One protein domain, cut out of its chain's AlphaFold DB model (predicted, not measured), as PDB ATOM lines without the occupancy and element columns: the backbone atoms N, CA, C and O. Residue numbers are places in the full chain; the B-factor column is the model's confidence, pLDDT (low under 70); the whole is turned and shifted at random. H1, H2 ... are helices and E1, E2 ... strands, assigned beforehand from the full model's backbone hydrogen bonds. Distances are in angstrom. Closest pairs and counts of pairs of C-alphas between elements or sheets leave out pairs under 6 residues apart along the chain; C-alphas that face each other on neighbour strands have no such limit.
ATOM      1  N   LYS A   3     150.180 -73.897  60.483       93.00
ATOM      2  CA  LYS A   3     149.453 -74.379  61.659       93.00
ATOM      3  C   LYS A   3     149.127 -73.171  62.531       93.00
ATOM      4  O   LYS A   3     149.981 -72.313  62.739       93.00
ATOM      5  N   THR A   4     147.906 -73.131  63.043       94.44
ATOM      6  CA  THR A   4     147.422 -72.061  63.918       94.44
ATOM      7  C   THR A   4     147.027 -72.672  65.254       94.44
ATOM      8  O   THR A   4     146.381 -73.720  65.274       94.44
ATOM      9  N   ILE A   5     147.417 -72.039  66.358       95.31
ATOM     10  CA  ILE A   5     147.027 -72.440  67.716       95.31
ATOM     11  C   ILE A   5     146.537 -71.227  68.511       95.31
ATOM     12  O   ILE A   5     146.864 -70.086  68.186       95.31
ATOM     13  N   LEU A   6     145.744 -71.492  69.548       94.25
ATOM     14  CA  LEU A   6     145.160 -70.487  70.430       94.25
ATOM     15  C   LEU A   6     145.719 -70.666  71.846       94.25
ATOM     16  O   LEU A   6     145.519 -71.719  72.451       94.25
ATOM     17  N   VAL A   7     146.379 -69.640  72.376       93.81
ATOM     18  CA  VAL A   7     146.828 -69.574  73.775       93.81
ATOM     19  C   VAL A   7     145.830 -68.703  74.535       93.81
ATOM     20  O   VAL A   7     145.639 -67.541  74.182       93.81
ATOM     21  N   LYS A   8     145.146 -69.252  75.543       91.56
ATOM     22  CA  LYS A   8     144.172 -68.496  76.349       91.56
ATOM     23  C   LYS A   8     144.872 -67.674  77.426       91.56
ATOM     24  O   LYS A   8     145.747 -68.185  78.116       91.56
ATOM     25  N   ALA A   9     144.453 -66.423  77.580       88.75
ATOM     26  CA  ALA A   9     144.843 -65.588  78.703       88.75
ATOM     27  C   ALA A   9     143.911 -65.826  79.899       88.75
ATOM     28  O   ALA A   9     142.759 -66.237  79.746       88.75
ATOM     29  N   TYR A  10     144.418 -65.538  81.094       85.56
ATOM     30  CA  TYR A  10     143.689 -65.648  82.355       85.56
ATOM     31  C   TYR A  10     143.878 -64.356  83.151       85.56
ATOM     32  O   TYR A  10     144.919 -63.707  83.047       85.56
ATOM     33  N   PHE A  11     142.882 -63.971  83.943       83.88
ATOM     34  CA  PHE A  11     143.035 -62.851  84.869       83.88
ATOM     35  C   PHE A  11     143.901 -63.255  86.067       83.88
ATOM     36  O   PHE A  11     143.839 -64.400  86.514       83.88
ATOM     37  N   SER A  12     144.692 -62.315  86.586       81.88
ATOM     38  CA  SER A  12     145.480 -62.514  87.804       81.88
ATOM     39  C   SER A  12     144.583 -62.640  89.034       81.88
ATOM     40  O   SER A  12     143.423 -62.231  89.029       81.88
ATOM     41  N   GLU A  13     145.103 -63.219  90.108       79.75
ATOM     42  CA  GLU A  13     144.344 -63.429  91.339       79.75
ATOM     43  C   GLU A  13     144.429 -62.189  92.241       79.75
ATOM     44  O   GLU A  13     145.511 -61.664  92.513       79.75
ATOM     45  N   ILE A  14     143.282 -61.689  92.715       67.75
ATOM     46  CA  ILE A  14     143.258 -60.648  93.741       67.75
ATOM     47  C   ILE A  14     143.460 -61.331  95.091       67.75
ATOM     48  O   ILE A  14     142.536 -61.929  95.639       67.75
ATOM     49  N   ASN A  15     144.648 -61.146  95.667       58.56
ATOM     50  CA  ASN A  15     144.904 -61.372  97.089       58.56
ATOM     51  C   ASN A  15     144.150 -60.324  97.926       58.56
ATOM     52  O   ASN A  15     144.736 -59.388  98.474       58.56
ATOM     53  N   SER A  16     142.822 -60.437  97.983       53.03
ATOM     54  CA  SER A  16     141.988 -59.566  98.800       53.03
ATOM     55  C   SER A  16     142.150 -59.963 100.257       53.03
ATOM     56  O   SER A  16     141.505 -60.901 100.726       53.03
ATOM     57  N   VAL A  45     140.029 -66.888  96.681       58.69
ATOM     58  CA  VAL A  45     140.977 -66.501  95.631       58.69
ATOM     59  C   VAL A  45     140.186 -65.959  94.444       58.69
ATOM     60  O   VAL A  45     139.700 -66.692  93.579       58.69
ATOM     61  N   LYS A  46     139.981 -64.644  94.448       65.81
ATOM     62  CA  LYS A  46     139.070 -63.974  93.531       65.81
ATOM     63  C   LYS A  46     139.823 -63.495  92.303       65.81
ATOM     64  O   LYS A  46     140.591 -62.539  92.381       65.81
ATOM     65  N   ALA A  47     139.568 -64.127  91.161       63.38
ATOM     66  CA  ALA A  47     140.092 -63.666  89.881       63.38
ATOM     67  C   ALA A  47     139.774 -62.176  89.658       63.38
ATOM     68  O   ALA A  47     138.661 -61.700  89.922       63.38
ATOM     69  N   ASN A  48     140.770 -61.435  89.184       66.00
ATOM     70  CA  ASN A  48     140.653 -60.020  88.887       66.00
ATOM     71  C   ASN A  48     139.689 -59.803  87.711       66.00
ATOM     72  O   ASN A  48     139.556 -60.647  86.830       66.00
ATOM     73  N   LYS A  49     138.997 -58.662  87.688       69.00
ATOM     74  CA  LYS A  49     138.117 -58.293  86.569       69.00
ATOM     75  C   LYS A  49     138.872 -57.597  85.430       69.00
ATOM     76  O   LYS A  49     138.341 -57.526  84.327       69.00
ATOM     77  N   CYS A  50     140.058 -57.041  85.694       67.44
ATOM     78  CA  CYS A  50     140.717 -56.085  84.796       67.44
ATOM     79  C   CYS A  50     142.258 -56.160  84.758       67.44
ATOM     80  O   CYS A  50     142.898 -55.226  84.288       67.44
ATOM     81  N   ILE A  51     142.886 -57.243  85.230       75.50
ATOM     82  CA  ILE A  51     144.338 -57.448  85.065       75.50
ATOM     83  C   ILE A  51     144.590 -58.882  84.604       75.50
ATOM     84  O   ILE A  51     144.179 -59.824  85.274       75.50
ATOM     85  N   VAL A  52     145.252 -59.037  83.457       81.69
ATOM     86  CA  VAL A  52     145.694 -60.332  82.919       81.69
ATOM     87  C   VAL A  52     146.968 -60.781  83.636       81.69
ATOM     88  O   VAL A  52     147.883 -59.980  83.839       81.69
ATOM     89  N   ASP A  53     147.048 -62.064  83.982       87.81
ATOM     90  CA  ASP A  53     148.277 -62.701  84.452       87.81
ATOM     91  C   ASP A  53     149.261 -62.842  83.281       87.81
ATOM     92  O   ASP A  53     149.222 -63.790  82.493       87.81
ATOM     93  N   SER A  54     150.127 -61.837  83.148       85.69
ATOM     94  CA  SER A  54     151.117 -61.762  82.073       85.69
ATOM     95  C   SER A  54     152.232 -62.798  82.237       85.69
ATOM     96  O   SER A  54     152.730 -63.304  81.236       85.69
ATOM     97  N   GLU A  55     152.593 -63.162  83.471       90.38
ATOM     98  CA  GLU A  55     153.642 -64.156  83.744       90.38
ATOM     99  C   GLU A  55     153.172 -65.573  83.409       90.38
ATOM    100  O   GLU A  55     153.946 -66.394  82.910       90.38
ATOM    101  N   ARG A  56     151.896 -65.881  83.661       90.88
ATOM    102  CA  ARG A  56     151.267 -67.117  83.190       90.88
ATOM    103  C   ARG A  56     151.088 -67.119  81.683       90.88
ATOM    104  O   ARG A  56     151.476 -68.097  81.056       90.88
ATOM    105  N   LEU A  57     150.559 -66.042  81.099       91.44
ATOM    106  CA  LEU A  57     150.365 -65.965  79.649       91.44
ATOM    107  C   LEU A  57     151.694 -66.111  78.889       91.44
ATOM    108  O   LEU A  57     151.714 -66.761  77.847       91.44
ATOM    109  N   GLN A  58     152.798 -65.573  79.421       93.38
ATOM    110  CA  GLN A  58     154.130 -65.792  78.859       93.38
ATOM    111  C   GLN A  58     154.528 -67.273  78.928       93.38
ATOM    112  O   GLN A  58     154.867 -67.844  77.900       93.38
ATOM    113  N   ARG A  59     154.417 -67.928  80.093       96.12
ATOM    114  CA  ARG A  59     154.748 -69.361  80.244       96.12
ATOM    115  C   ARG A  59     153.893 -70.267  79.353       96.12
ATOM    116  O   ARG A  59     154.423 -71.179  78.723       96.12
ATOM    117  N   ASP A  60     152.591 -70.000  79.274       95.44
ATOM    118  CA  ASP A  60     151.653 -70.746  78.430       95.44
ATOM    119  C   ASP A  60     151.969 -70.535  76.928       95.44
ATOM    120  O   ASP A  60     151.830 -71.464  76.128       95.44
ATOM    121  N   LEU A  61     152.469 -69.350  76.542       95.38
ATOM    122  CA  LEU A  61     152.974 -69.059  75.194       95.38
ATOM    123  C   LEU A  61     154.327 -69.737  74.916       95.38
ATOM    124  O   LEU A  61     154.475 -70.364  73.870       95.38
ATOM    125  N   ASP A  62     155.292 -69.662  75.832       96.31
ATOM    126  CA  ASP A  62     156.630 -70.251  75.685       96.31
ATOM    127  C   ASP A  62     156.543 -71.776  75.487       96.31
ATOM    128  O   ASP A  62     157.168 -72.332  74.579       96.31
ATOM    129  N   LEU A  63     155.681 -72.452  76.260       96.81
ATOM    130  CA  LEU A  63     155.363 -73.876  76.086       96.81
ATOM    131  C   LEU A  63     154.709 -74.163  74.724       96.81
ATOM    132  O   LEU A  63     155.066 -75.132  74.049       96.81
ATOM    133  N   ALA A  64     153.772 -73.317  74.289       95.94
ATOM    134  CA  ALA A  64     153.114 -73.456  72.993       95.94
ATOM    135  C   ALA A  64     154.094 -73.284  71.813       95.94
ATOM    136  O   ALA A  64     153.970 -73.981  70.802       95.94
ATOM    137  N   ILE A  65     155.090 -72.404  71.951       95.81
ATOM    138  CA  ILE A  65     156.170 -72.202  70.975       95.81
ATOM    139  C   ILE A  65     157.138 -73.394  70.974       95.81
ATOM    140  O   ILE A  65     157.482 -73.886  69.898       95.81
ATOM    141  N   ALA A  66     157.525 -73.919  72.142       96.38
ATOM    142  CA  ALA A  66     158.375 -75.108  72.241       96.38
ATOM    143  C   ALA A  66     157.752 -76.319  71.519       96.38
ATOM    144  O   ALA A  66     158.385 -76.905  70.641       96.38
ATOM    145  N   LEU A  67     156.473 -76.611  71.782       95.81
ATOM    146  CA  LEU A  67     155.732 -77.707  71.138       95.81
ATOM    147  C   LEU A  67     155.567 -77.523  69.615       95.81
ATOM    148  O   LEU A  67     155.458 -78.506  68.872       95.81
ATOM    149  N   LEU A  68     155.534 -76.281  69.118       95.00
ATOM    150  CA  LEU A  68     155.565 -75.994  67.679       95.00
ATOM    151  C   LEU A  68     156.944 -76.290  67.080       95.00
ATOM    152  O   LEU A  68     157.011 -76.992  66.068       95.00
ATOM    153  N   ASN A  69     158.016 -75.831  67.728       94.62
ATOM    154  CA  ASN A  69     159.393 -76.057  67.290       94.62
ATOM    155  C   ASN A  69     159.731 -77.561  67.262       94.62
ATOM    156  O   ASN A  69     160.224 -78.056  66.250       94.62
ATOM    157  N   GLU A  70     159.365 -78.316  68.305       95.25
ATOM    158  CA  GLU A  70     159.478 -79.789  68.353       95.25
ATOM    159  C   GLU A  70     158.672 -80.478  67.241       95.25
ATOM    160  O   GLU A  70     159.118 -81.459  66.646       95.25
ATOM    161  N   SER A  71     157.505 -79.928  66.883       93.19
ATOM    162  CA  SER A  71     156.706 -80.388  65.735       93.19
ATOM    163  C   SER A  71     157.332 -80.030  64.367       93.19
ATOM    164  O   SER A  71     156.738 -80.321  63.318       93.19
ATOM    165  N   GLY A  72     158.485 -79.355  64.333       95.31
ATOM    166  CA  GLY A  72     159.116 -78.804  63.132       95.31
ATOM    167  C   GLY A  72     158.297 -77.683  62.488       95.31
ATOM    168  O   GLY A  72     158.096 -77.691  61.272       95.31
ATOM    169  N   TYR A  73     157.743 -76.777  63.298       96.56
ATOM    170  CA  TYR A  73     157.083 -75.546  62.861       96.56
ATOM    171  C   TYR A  73     157.772 -74.332  63.486       96.56
ATOM    172  O   TYR A  73     158.040 -74.312  64.677       96.56
ATOM    173  N   GLU A  74     157.982 -73.296  62.685       94.56
ATOM    174  CA  GLU A  74     158.538 -72.008  63.090       94.56
ATOM    175  C   GLU A  74     157.410 -70.989  63.259       94.56
ATOM    176  O   GLU A  74     156.540 -70.872  62.391       94.56
ATOM    177  N   VAL A  75     157.422 -70.227  64.352       95.50
ATOM    178  CA  VAL A  75     156.447 -69.153  64.583       95.50
ATOM    179  C   VAL A  75     156.650 -68.030  63.564       95.50
ATOM    180  O   VAL A  75     157.735 -67.473  63.450       95.50
ATOM    181  N   GLN A  76     155.587 -67.683  62.840       94.62
ATOM    182  CA  GLN A  76     155.572 -66.594  61.862       94.62
ATOM    183  C   GLN A  76     154.991 -65.303  62.455       94.62
ATOM    184  O   GLN A  76     155.472 -64.215  62.141       94.62
ATOM    185  N   SER A  77     153.951 -65.403  63.287       93.75
ATOM    186  CA  SER A  77     153.358 -64.251  63.975       93.75
ATOM    187  C   SER A  77     152.541 -64.658  65.202       93.75
ATOM    188  O   SER A  77     152.050 -65.784  65.306       93.75
ATOM    189  N   VAL A  78     152.376 -63.706  66.123       93.62
ATOM    190  CA  VAL A  78     151.467 -63.791  67.271       93.62
ATOM    191  C   VAL A  78     150.501 -62.610  67.192       93.62
ATOM    192  O   VAL A  78     150.937 -61.474  67.008       93.62
ATOM    193  N   VAL A  79     149.196 -62.868  67.291       92.94
ATOM    194  CA  VAL A  79     148.132 -61.862  67.140       92.94
ATOM    195  C   VAL A  79     147.229 -61.881  68.378       92.94
ATOM    196  O   VAL A  79     146.644 -62.928  68.667       92.94
ATOM    197  N   PRO A  80     147.081 -60.768  69.118       89.19
ATOM    198  CA  PRO A  80     146.189 -60.711  70.270       89.19
ATOM    199  C   PRO A  80     144.716 -60.635  69.850       89.19
ATOM    200  O   PRO A  80     144.334 -59.827  69.005       89.19
ATOM    201  N   ILE A  81     143.877 -61.441  70.499       85.44
ATOM    202  CA  ILE A  81     142.420 -61.299  70.506       85.44
ATOM    203  C   ILE A  81     142.050 -60.428  71.706       85.44
ATOM    204  O   ILE A  81     142.287 -60.796  72.856       85.44
ATOM    205  N   ILE A  82     141.447 -59.275  71.430       80.75
ATOM    206  CA  ILE A  82     140.940 -58.336  72.435       80.75
ATOM    207  C   ILE A  82     139.454 -58.633  72.653       80.75
ATOM    208  O   ILE A  82     138.699 -58.733  71.684       80.75
ATOM    209  N   SER A  83     139.018 -58.770  73.905       69.69
ATOM    210  CA  SER A  83     137.594 -58.948  74.206       69.69
ATOM    211  C   SER A  83     136.877 -57.597  74.283       69.69
ATOM    212  O   SER A  83     137.290 -56.696  75.005       69.69
ATOM    213  N   GLY A  84     135.750 -57.453  73.582       61.59
ATOM    214  CA  GLY A  84     134.857 -56.296  73.748       61.59
ATOM    215  C   GLY A  84     133.963 -56.375  74.994       61.59
ATOM    216  O   GLY A  84     133.248 -55.427  75.301       61.59
ATOM    217  N   ALA A  85     133.966 -57.507  75.707       57.59
ATOM    218  CA  ALA A  85     133.064 -57.759  76.826       57.59
ATOM    219  C   ALA A  85     133.703 -57.346  78.162       57.59
ATOM    220  O   ALA A  85     134.238 -58.179  78.896       57.59
ATOM    221  N   TYR A  86     133.637 -56.053  78.491       55.34
ATOM    222  CA  TYR A  86     133.838 -55.585  79.864       55.34
ATOM    223  C   TYR A  86     132.493 -55.195  80.486       55.34
ATOM    224  O   TYR A  86     131.849 -54.239  80.056       55.34
ATOM    225  N   ASN A  87     132.061 -55.933  81.512       54.84
ATOM    226  CA  ASN A  87     130.838 -55.621  82.255       54.84
ATOM    227  C   ASN A  87     131.100 -54.463  83.233       54.84
ATOM    228  O   ASN A  87     131.304 -54.671  84.434       54.84
ATOM    229  N   TYR A  88     131.121 -53.240  82.698       50.38
ATOM    230  CA  TYR A  88     131.102 -52.025  83.499       50.38
ATOM    231  C   TYR A  88     129.704 -51.830  84.086       50.38
ATOM    232  O   TYR A  88     128.839 -51.187  83.495       50.38
ATOM    233  N   GLN A  89     129.494 -52.396  85.273       49.22
ATOM    234  CA  GLN A  89     128.369 -52.030  86.121       49.22
ATOM    235  C   GLN A  89     128.577 -50.589  86.592       49.22
ATOM    236  O   GLN A  89     129.189 -50.365  87.640       49.22
ATOM    237  N   TYR A  90     128.062 -49.618  85.834       45.56
ATOM    238  CA  TYR A  90     127.585 -48.420  86.507       45.56
ATOM    239  C   TYR A  90     126.325 -48.762  87.298       45.56
ATOM    240  O   TYR A  90     125.635 -49.745  87.014       45.56
ATOM    241  N   GLN A  91     126.101 -48.012  88.363       44.75
ATOM    242  CA  GLN A  91     125.109 -48.316  89.378       44.75
ATOM    243  C   GLN A  91     124.358 -47.020  89.654       44.75
ATOM    244  O   GLN A  91     124.715 -46.286  90.571       44.75
ATOM    245  N   ASP A  92     123.361 -46.726  88.817       41.16
ATOM    246  CA  ASP A  92     122.563 -45.505  88.922       41.16
ATOM    247  C   ASP A  92     121.928 -45.381  90.311       41.16
ATOM    248  O   ASP A  92     120.935 -46.027  90.648       41.16
ATOM    249  N   GLN A  93     122.533 -44.522  91.129       43.72
ATOM    250  CA  GLN A  93     121.896 -43.938  92.296       43.72
ATOM    251  C   GLN A  93     120.967 -42.850  91.761       43.72
ATOM    252  O   GLN A  93     121.392 -41.722  91.519       43.72
ATOM    253  N   GLU A  94     119.713 -43.224  91.493       40.38
ATOM    254  CA  GLU A  94     118.690 -42.296  91.012       40.38
ATOM    255  C   GLU A  94     118.596 -41.082  91.947       40.38
ATOM    256  O   GLU A  94     118.349 -41.230  93.152       40.38
ATOM    257  N   ILE A  95     118.769 -39.879  91.381       45.91
ATOM    258  CA  ILE A  95     118.656 -38.608  92.108       45.91
ATOM    259  C   ILE A  95     117.213 -38.465  92.587       45.91
ATOM    260  O   ILE A  95     116.326 -37.996  91.874       45.91
ATOM    261  N   SER A  96     116.981 -38.897  93.817       50.59
ATOM    262  CA  SER A  96     115.661 -39.004  94.415       50.59
ATOM    263  C   SER A  96     115.375 -37.739  95.218       50.59
ATOM    264  O   SER A  96     115.667 -37.636  96.407       50.59
ATOM    265  N   SER A  97     114.834 -36.728  94.532       45.78
ATOM    266  CA  SER A  97     114.443 -35.456  95.139       45.78
ATOM    267  C   SER A  97     113.137 -35.601  95.926       45.78
ATOM    268  O   SER A  97     112.048 -35.673  95.353       45.78
ATOM    269  N   TYR A  98     113.232 -35.611  97.256       51.09
ATOM    270  CA  TYR A  98     112.060 -35.636  98.134       51.09
ATOM    271  C   TYR A  98     111.669 -34.210  98.546       51.09
ATOM    272  O   TYR A  98     112.472 -33.463  99.121       51.09
ATOM    273  N   ALA A  99     110.412 -33.832  98.304       47.31
ATOM    274  CA  ALA A  99     109.865 -32.564  98.776       47.31
ATOM    275  C   ALA A  99     109.754 -32.576 100.311       47.31
ATOM    276  O   ALA A  99     108.980 -33.342 100.889       47.31
ATOM    277  N   ARG A 100     110.522 -31.715 100.991       52.22
ATOM    278  CA  ARG A 100     110.456 -31.573 102.451       52.22
ATOM    279  C   ARG A 100     109.162 -30.837 102.833       52.22
ATOM    280  O   ARG A 100     109.007 -29.678 102.440       52.22
ATOM    281  N   PRO A 101     108.250 -31.416 103.636       44.44
ATOM    282  CA  PRO A 101     107.147 -30.635 104.182       44.44
ATOM    283  C   PRO A 101     107.699 -29.468 105.025       44.44
ATOM    284  O   PRO A 101     108.740 -29.584 105.669       44.44
ATOM    285  N   PHE A 102     106.995 -28.334 105.001       50.88
ATOM    286  CA  PHE A 102     107.328 -27.085 105.711       50.88
ATOM    287  C   PHE A 102     108.582 -26.302 105.259       50.88
ATOM    288  O   PHE A 102     108.874 -25.269 105.859       50.88
ATOM    289  N   THR A 103     109.280 -26.676 104.177       52.41
ATOM    290  CA  THR A 103     110.338 -25.822 103.580       52.41
ATOM    291  C   THR A 103     110.212 -25.711 102.059       52.41
ATOM    292  O   THR A 103     109.887 -26.677 101.380       52.41
ATOM    293  N   LYS A 104     110.484 -24.522 101.494       52.19
ATOM    294  CA  LYS A 104     110.492 -24.276 100.034       52.19
ATOM    295  C   LYS A 104     111.810 -24.731  99.383       52.19
ATOM    296  O   LYS A 104     112.413 -23.992  98.606       52.19
ATOM    297  N   THR A 105     112.321 -25.895  99.775       52.81
ATOM    298  CA  THR A 105     113.633 -26.392  99.342       52.81
ATOM    299  C   THR A 105     113.642 -27.914  99.374       52.81
ATOM    300  O   THR A 105     113.384 -28.529 100.409       52.81
ATOM    301  N   GLU A 106     113.933 -28.522  98.232       49.84
ATOM    302  CA  GLU A 106     113.944 -29.975  98.073       49.84
ATOM    303  C   GLU A 106     115.181 -30.609  98.726       49.84
ATOM    304  O   GLU A 106     116.222 -29.972  98.915       49.84
ATOM    305  N   ALA A 107     115.065 -31.876  99.120       47.53
ATOM    306  CA  ALA A 107     116.207 -32.670  99.548       47.53
ATOM    307  C   ALA A 107     116.836 -33.349  98.325       47.53
ATOM    308  O   ALA A 107     116.267 -34.307  97.814       47.53
ATOM    309  N   ILE A 108     118.004 -32.876  97.883       48.84
ATOM    310  CA  ILE A 108     118.834 -33.607  96.918       48.84
ATOM    311  C   ILE A 108     119.759 -34.538  97.710       48.84
ATOM    312  O   ILE A 108     120.631 -34.065  98.442       48.84
ATOM    313  N   SER A 109     119.565 -35.846  97.562       52.66
ATOM    314  CA  SER A 109     120.529 -36.884  97.947       52.66
ATOM    315  C   SER A 109     121.093 -37.556  96.694       52.66
ATOM    316  O   SER A 109     120.372 -37.715  95.713       52.66
ATOM    317  N   ASP A 110     122.372 -37.927  96.756       44.88
ATOM    318  CA  ASP A 110     123.120 -38.721  95.771       44.88
ATOM    319  C   ASP A 110     123.017 -38.262  94.305       44.88
ATOM    320  O   ASP A 110     122.438 -38.919  93.449       44.88
ATOM    321  N   GLY A 111     123.674 -37.140  93.992       43.12
ATOM    322  CA  GLY A 111     123.998 -36.765  92.613       43.12
ATOM    323  C   GLY A 111     125.300 -37.413  92.138       43.12
ATOM    324  O   GLY A 111     126.374 -36.877  92.416       43.12
ATOM    325  N   VAL A 112     125.222 -38.523  91.398       42.25
ATOM    326  CA  VAL A 112     126.390 -39.189  90.787       42.25
ATOM    327  C   VAL A 112     126.134 -39.424  89.292       42.25
ATOM    328  O   VAL A 112     125.148 -40.043  88.916       42.25
ATOM    329  N   SER A 113     127.002 -38.887  88.426       39.06
ATOM    330  CA  SER A 113     126.849 -38.917  86.960       39.06
ATOM    331  C   SER A 113     127.794 -39.937  86.312       39.06
ATOM    332  O   SER A 113     128.999 -39.682  86.226       39.06
ATOM    333  N   TYR A 114     127.280 -41.078  85.840       41.53
ATOM    334  CA  TYR A 114     128.118 -42.181  85.334       41.53
ATOM    335  C   TYR A 114     128.254 -42.053  83.801       41.53
ATOM    336  O   TYR A 114     127.430 -42.524  83.024       41.53
ATOM    337  N   GLY A 115     129.321 -41.377  83.360       42.53
ATOM    338  CA  GLY A 115     129.655 -41.231  81.940       42.53
ATOM    339  C   GLY A 115     130.059 -42.557  81.281       42.53
ATOM    340  O   GLY A 115     130.778 -43.362  81.872       42.53
ATOM    341  N   TYR A 116     129.626 -42.764  80.035       42.34
ATOM    342  CA  TYR A 116     129.878 -43.987  79.265       42.34
ATOM    343  C   TYR A 116     131.367 -44.184  78.934       42.34
ATOM    344  O   TYR A 116     131.881 -43.669  77.941       42.34
ATOM    345  N   GLY A 117     132.062 -44.970  79.755       43.97
ATOM    346  CA  GLY A 117     133.406 -45.453  79.453       43.97
ATOM    347  C   GLY A 117     133.375 -46.590  78.428       43.97
ATOM    348  O   GLY A 117     132.780 -47.636  78.683       43.97
ATOM    349  N   TYR A 118     134.055 -46.417  77.291       42.84
ATOM    350  CA  TYR A 118     134.277 -47.492  76.317       42.84
ATOM    351  C   TYR A 118     135.223 -48.550  76.907       42.84
ATOM    352  O   TYR A 118     136.447 -48.449  76.808       42.84
ATOM    353  N   GLY A 119     134.640 -49.556  77.561       45.62
ATOM    354  CA  GLY A 119     135.355 -50.642  78.223       45.62
ATOM    355  C   GLY A 119     135.970 -51.636  77.241       45.62
ATOM    356  O   GLY A 119     135.416 -52.711  77.025       45.62
ATOM    357  N   TYR A 120     137.136 -51.303  76.684       46.28
ATOM    358  CA  TYR A 120     138.009 -52.292  76.054       46.28
ATOM    359  C   TYR A 120     138.446 -53.306  77.117       46.28
ATOM    360  O   TYR A 120     139.265 -52.996  77.983       46.28
ATOM    361  N   SER A 121     137.874 -54.509  77.069       53.62
ATOM    362  CA  SER A 121     138.337 -55.623  77.891       53.62
ATOM    363  C   SER A 121     139.689 -56.106  77.358       53.62
ATOM    364  O   SER A 121     140.055 -55.884  76.204       53.62
ATOM    365  N   TYR A 122     140.466 -56.737  78.229       61.78
ATOM    366  CA  TYR A 122     141.869 -57.050  77.972       61.78
ATOM    367  C   TYR A 122     142.028 -58.185  76.942       61.78
ATOM    368  O   TYR A 122     141.050 -58.773  76.469       61.78
ATOM    369  N   THR A 123     143.278 -58.493  76.580       68.38
ATOM    370  CA  THR A 123     143.620 -59.639  75.728       68.38
ATOM    371  C   THR A 123     143.028 -60.925  76.311       68.38
ATOM    372  O   THR A 123     143.441 -61.365  77.378       68.38
ATOM    373  N   ASP A 124     142.068 -61.525  75.609       78.94
ATOM    374  CA  ASP A 124     141.424 -62.796  75.974       78.94
ATOM    375  C   ASP A 124     142.290 -63.999  75.567       78.94
ATOM    376  O   ASP A 124     142.286 -65.045  76.219       78.94
ATOM    377  N   SER A 125     143.027 -63.868  74.466       85.31
ATOM    378  CA  SER A 125     143.888 -64.923  73.940       85.31
ATOM    379  C   SER A 125     144.893 -64.392  72.922       85.31
ATOM    380  O   SER A 125     144.778 -63.272  72.425       85.31
ATOM    381  N   LEU A 126     145.892 -65.211  72.606       91.44
ATOM    382  CA  LEU A 126     146.847 -64.999  71.526       91.44
ATOM    383  C   LEU A 126     146.648 -66.093  70.470       91.44
ATOM    384  O   LEU A 126     146.662 -67.283  70.790       91.44
ATOM    385  N   ILE A 127     146.497 -65.703  69.206       94.19
ATOM    386  CA  ILE A 127     146.629 -66.617  68.069       94.19
ATOM    387  C   ILE A 127     148.111 -66.684  67.705       94.19
ATOM    388  O   ILE A 127     148.697 -65.659  67.360       94.19
ATOM    389  N   VAL A 128     148.704 -67.876  67.718       95.25
ATOM    390  CA  VAL A 128     150.048 -68.110  67.169       95.25
ATOM    391  C   VAL A 128     149.901 -68.768  65.802       95.25
ATOM    392  O   VAL A 128     149.282 -69.828  65.677       95.25
ATOM    393  N   ILE A 129     150.469 -68.140  64.773       95.50
ATOM    394  CA  ILE A 129     150.529 -68.660  63.404       95.50
ATOM    395  C   ILE A 129     151.955 -69.140  63.155       95.50
ATOM    396  O   ILE A 129     152.909 -68.377  63.312       95.50
ATOM    397  N   ALA A 130     152.105 -70.396  62.743       95.50
ATOM    398  CA  ALA A 130     153.396 -71.026  62.502       95.50
ATOM    399  C   ALA A 130     153.459 -71.693  61.120       95.50
ATOM    400  O   ALA A 130     152.485 -72.287  60.649       95.50
ATOM    401  N   ARG A 131     154.623 -71.628  60.473       95.69
ATOM    402  CA  ARG A 131     154.911 -72.294  59.195       95.69
ATOM    403  C   ARG A 131     155.655 -73.602  59.448       95.69
ATOM    404  O   ARG A 131     156.546 -73.645  60.288       95.69
ATOM    405  N   LYS A 132     155.317 -74.673  58.729       93.69
ATOM    406  CA  LYS A 132     156.123 -75.904  58.743       93.69
ATOM    407  C   LYS A 132     157.532 -75.572  58.224       93.69
ATOM    408  O   LYS A 132     157.636 -75.025  57.127       93.69
ATOM    409  N   GLN A 133     158.576 -75.887  58.993       84.38
ATOM    410  CA  GLN A 133     159.954 -75.852  58.490       84.38
ATOM    411  C   GLN A 133     160.137 -76.991  57.480       84.38
ATOM    412  O   GLN A 133     159.573 -78.076  57.669       84.38
TER     413      GLN A 133
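Overview. This is residues 3 to 16 and 45 to 133 of the 134 residues of an uncharacterized protein of Shewanella sp. SG41-4 (UniProt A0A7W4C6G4). A small three-stranded antiparallel sheet, E1 E5 E4, has the one helix H1 packed on one face; a short two-stranded sheet, E2 and E3, continues from the end of E1, and a long, thin out-and-back arm of chain, residues 83 to 122, leads away from the body between E4 and E5. This arm makes most of the length, and residues 100 to 105 at its tip stick out free. The printed part has 103 residues with one named helix and five named strands, in the order E1 E2 E3 H1 E4 E5, and its class is mixed, helices and strands. The whole is extended, with a radius of gyration of the C-alphas of 24.0 A and spans of 85 by 27 by 11 A.

Along the chain. In the larger sheet, E1 is residues 3 to 8, 16.7 A long, and begins at C-alpha 3 (149.453, -74.379, 61.659). E5 is residues 123 to 132, 26.6 A long, and ends at C-alpha 132 (156.123, -75.904, 58.743). E4 is residues 73 to 82, 25.5 A long, and bends by 60 degrees at residue 76. H1 is residues 54 to 70, 24.1 A long. In the smaller sheet, E2 is residues 11 to 14, 9.1 A long, and E3 is residues 46 to 52, 13.0 A long.

Arrangement. E5 is the inner strand of the larger sheet, and E1 and E4 are its edge strands. E1 and E5 are antiparallel at 158 degrees, with N 5 and O 128 within hydrogen-bond range at 3.0 A. E4 and E5 form a hairpin, antiparallel at 160 degrees, with N 79 and O 127 at 2.8 A, also within range. H1 is on one face of this sheet, forming two layers, a helix layer and a sheet layer. The closest C-alphas of H1 and E1 are those of Leu 61 and Val 7, 6.3 A apart; those of H1 and E4 are Leu 68 and Glu 74, 6.8 A apart. In H1 every O i to N i+4 pair is within hydrogen-bond range. E1 runs on into E2 across a break of 2 residues, at 17 degrees. E2 and E3 are antiparallel at 131 degrees, with N 12 and O 51 within range at 2.9 A. E2 and H1 are near each other, while E3 and E4 are apart.

Size, cuts and confidence. The two C-alphas farthest apart are those of Phe 102 and Gln 133, 85.9 A. Residues 17 to 44 are not printed, and C-alphas 16 and 45 are 7.7 A apart across this cut. The link from E4 to E5, 40 residues, is long. The mean pLDDT of the printed part is 72.1, and it is under 70 at residues 14 to 16, 45 to 50 and 83 to 123.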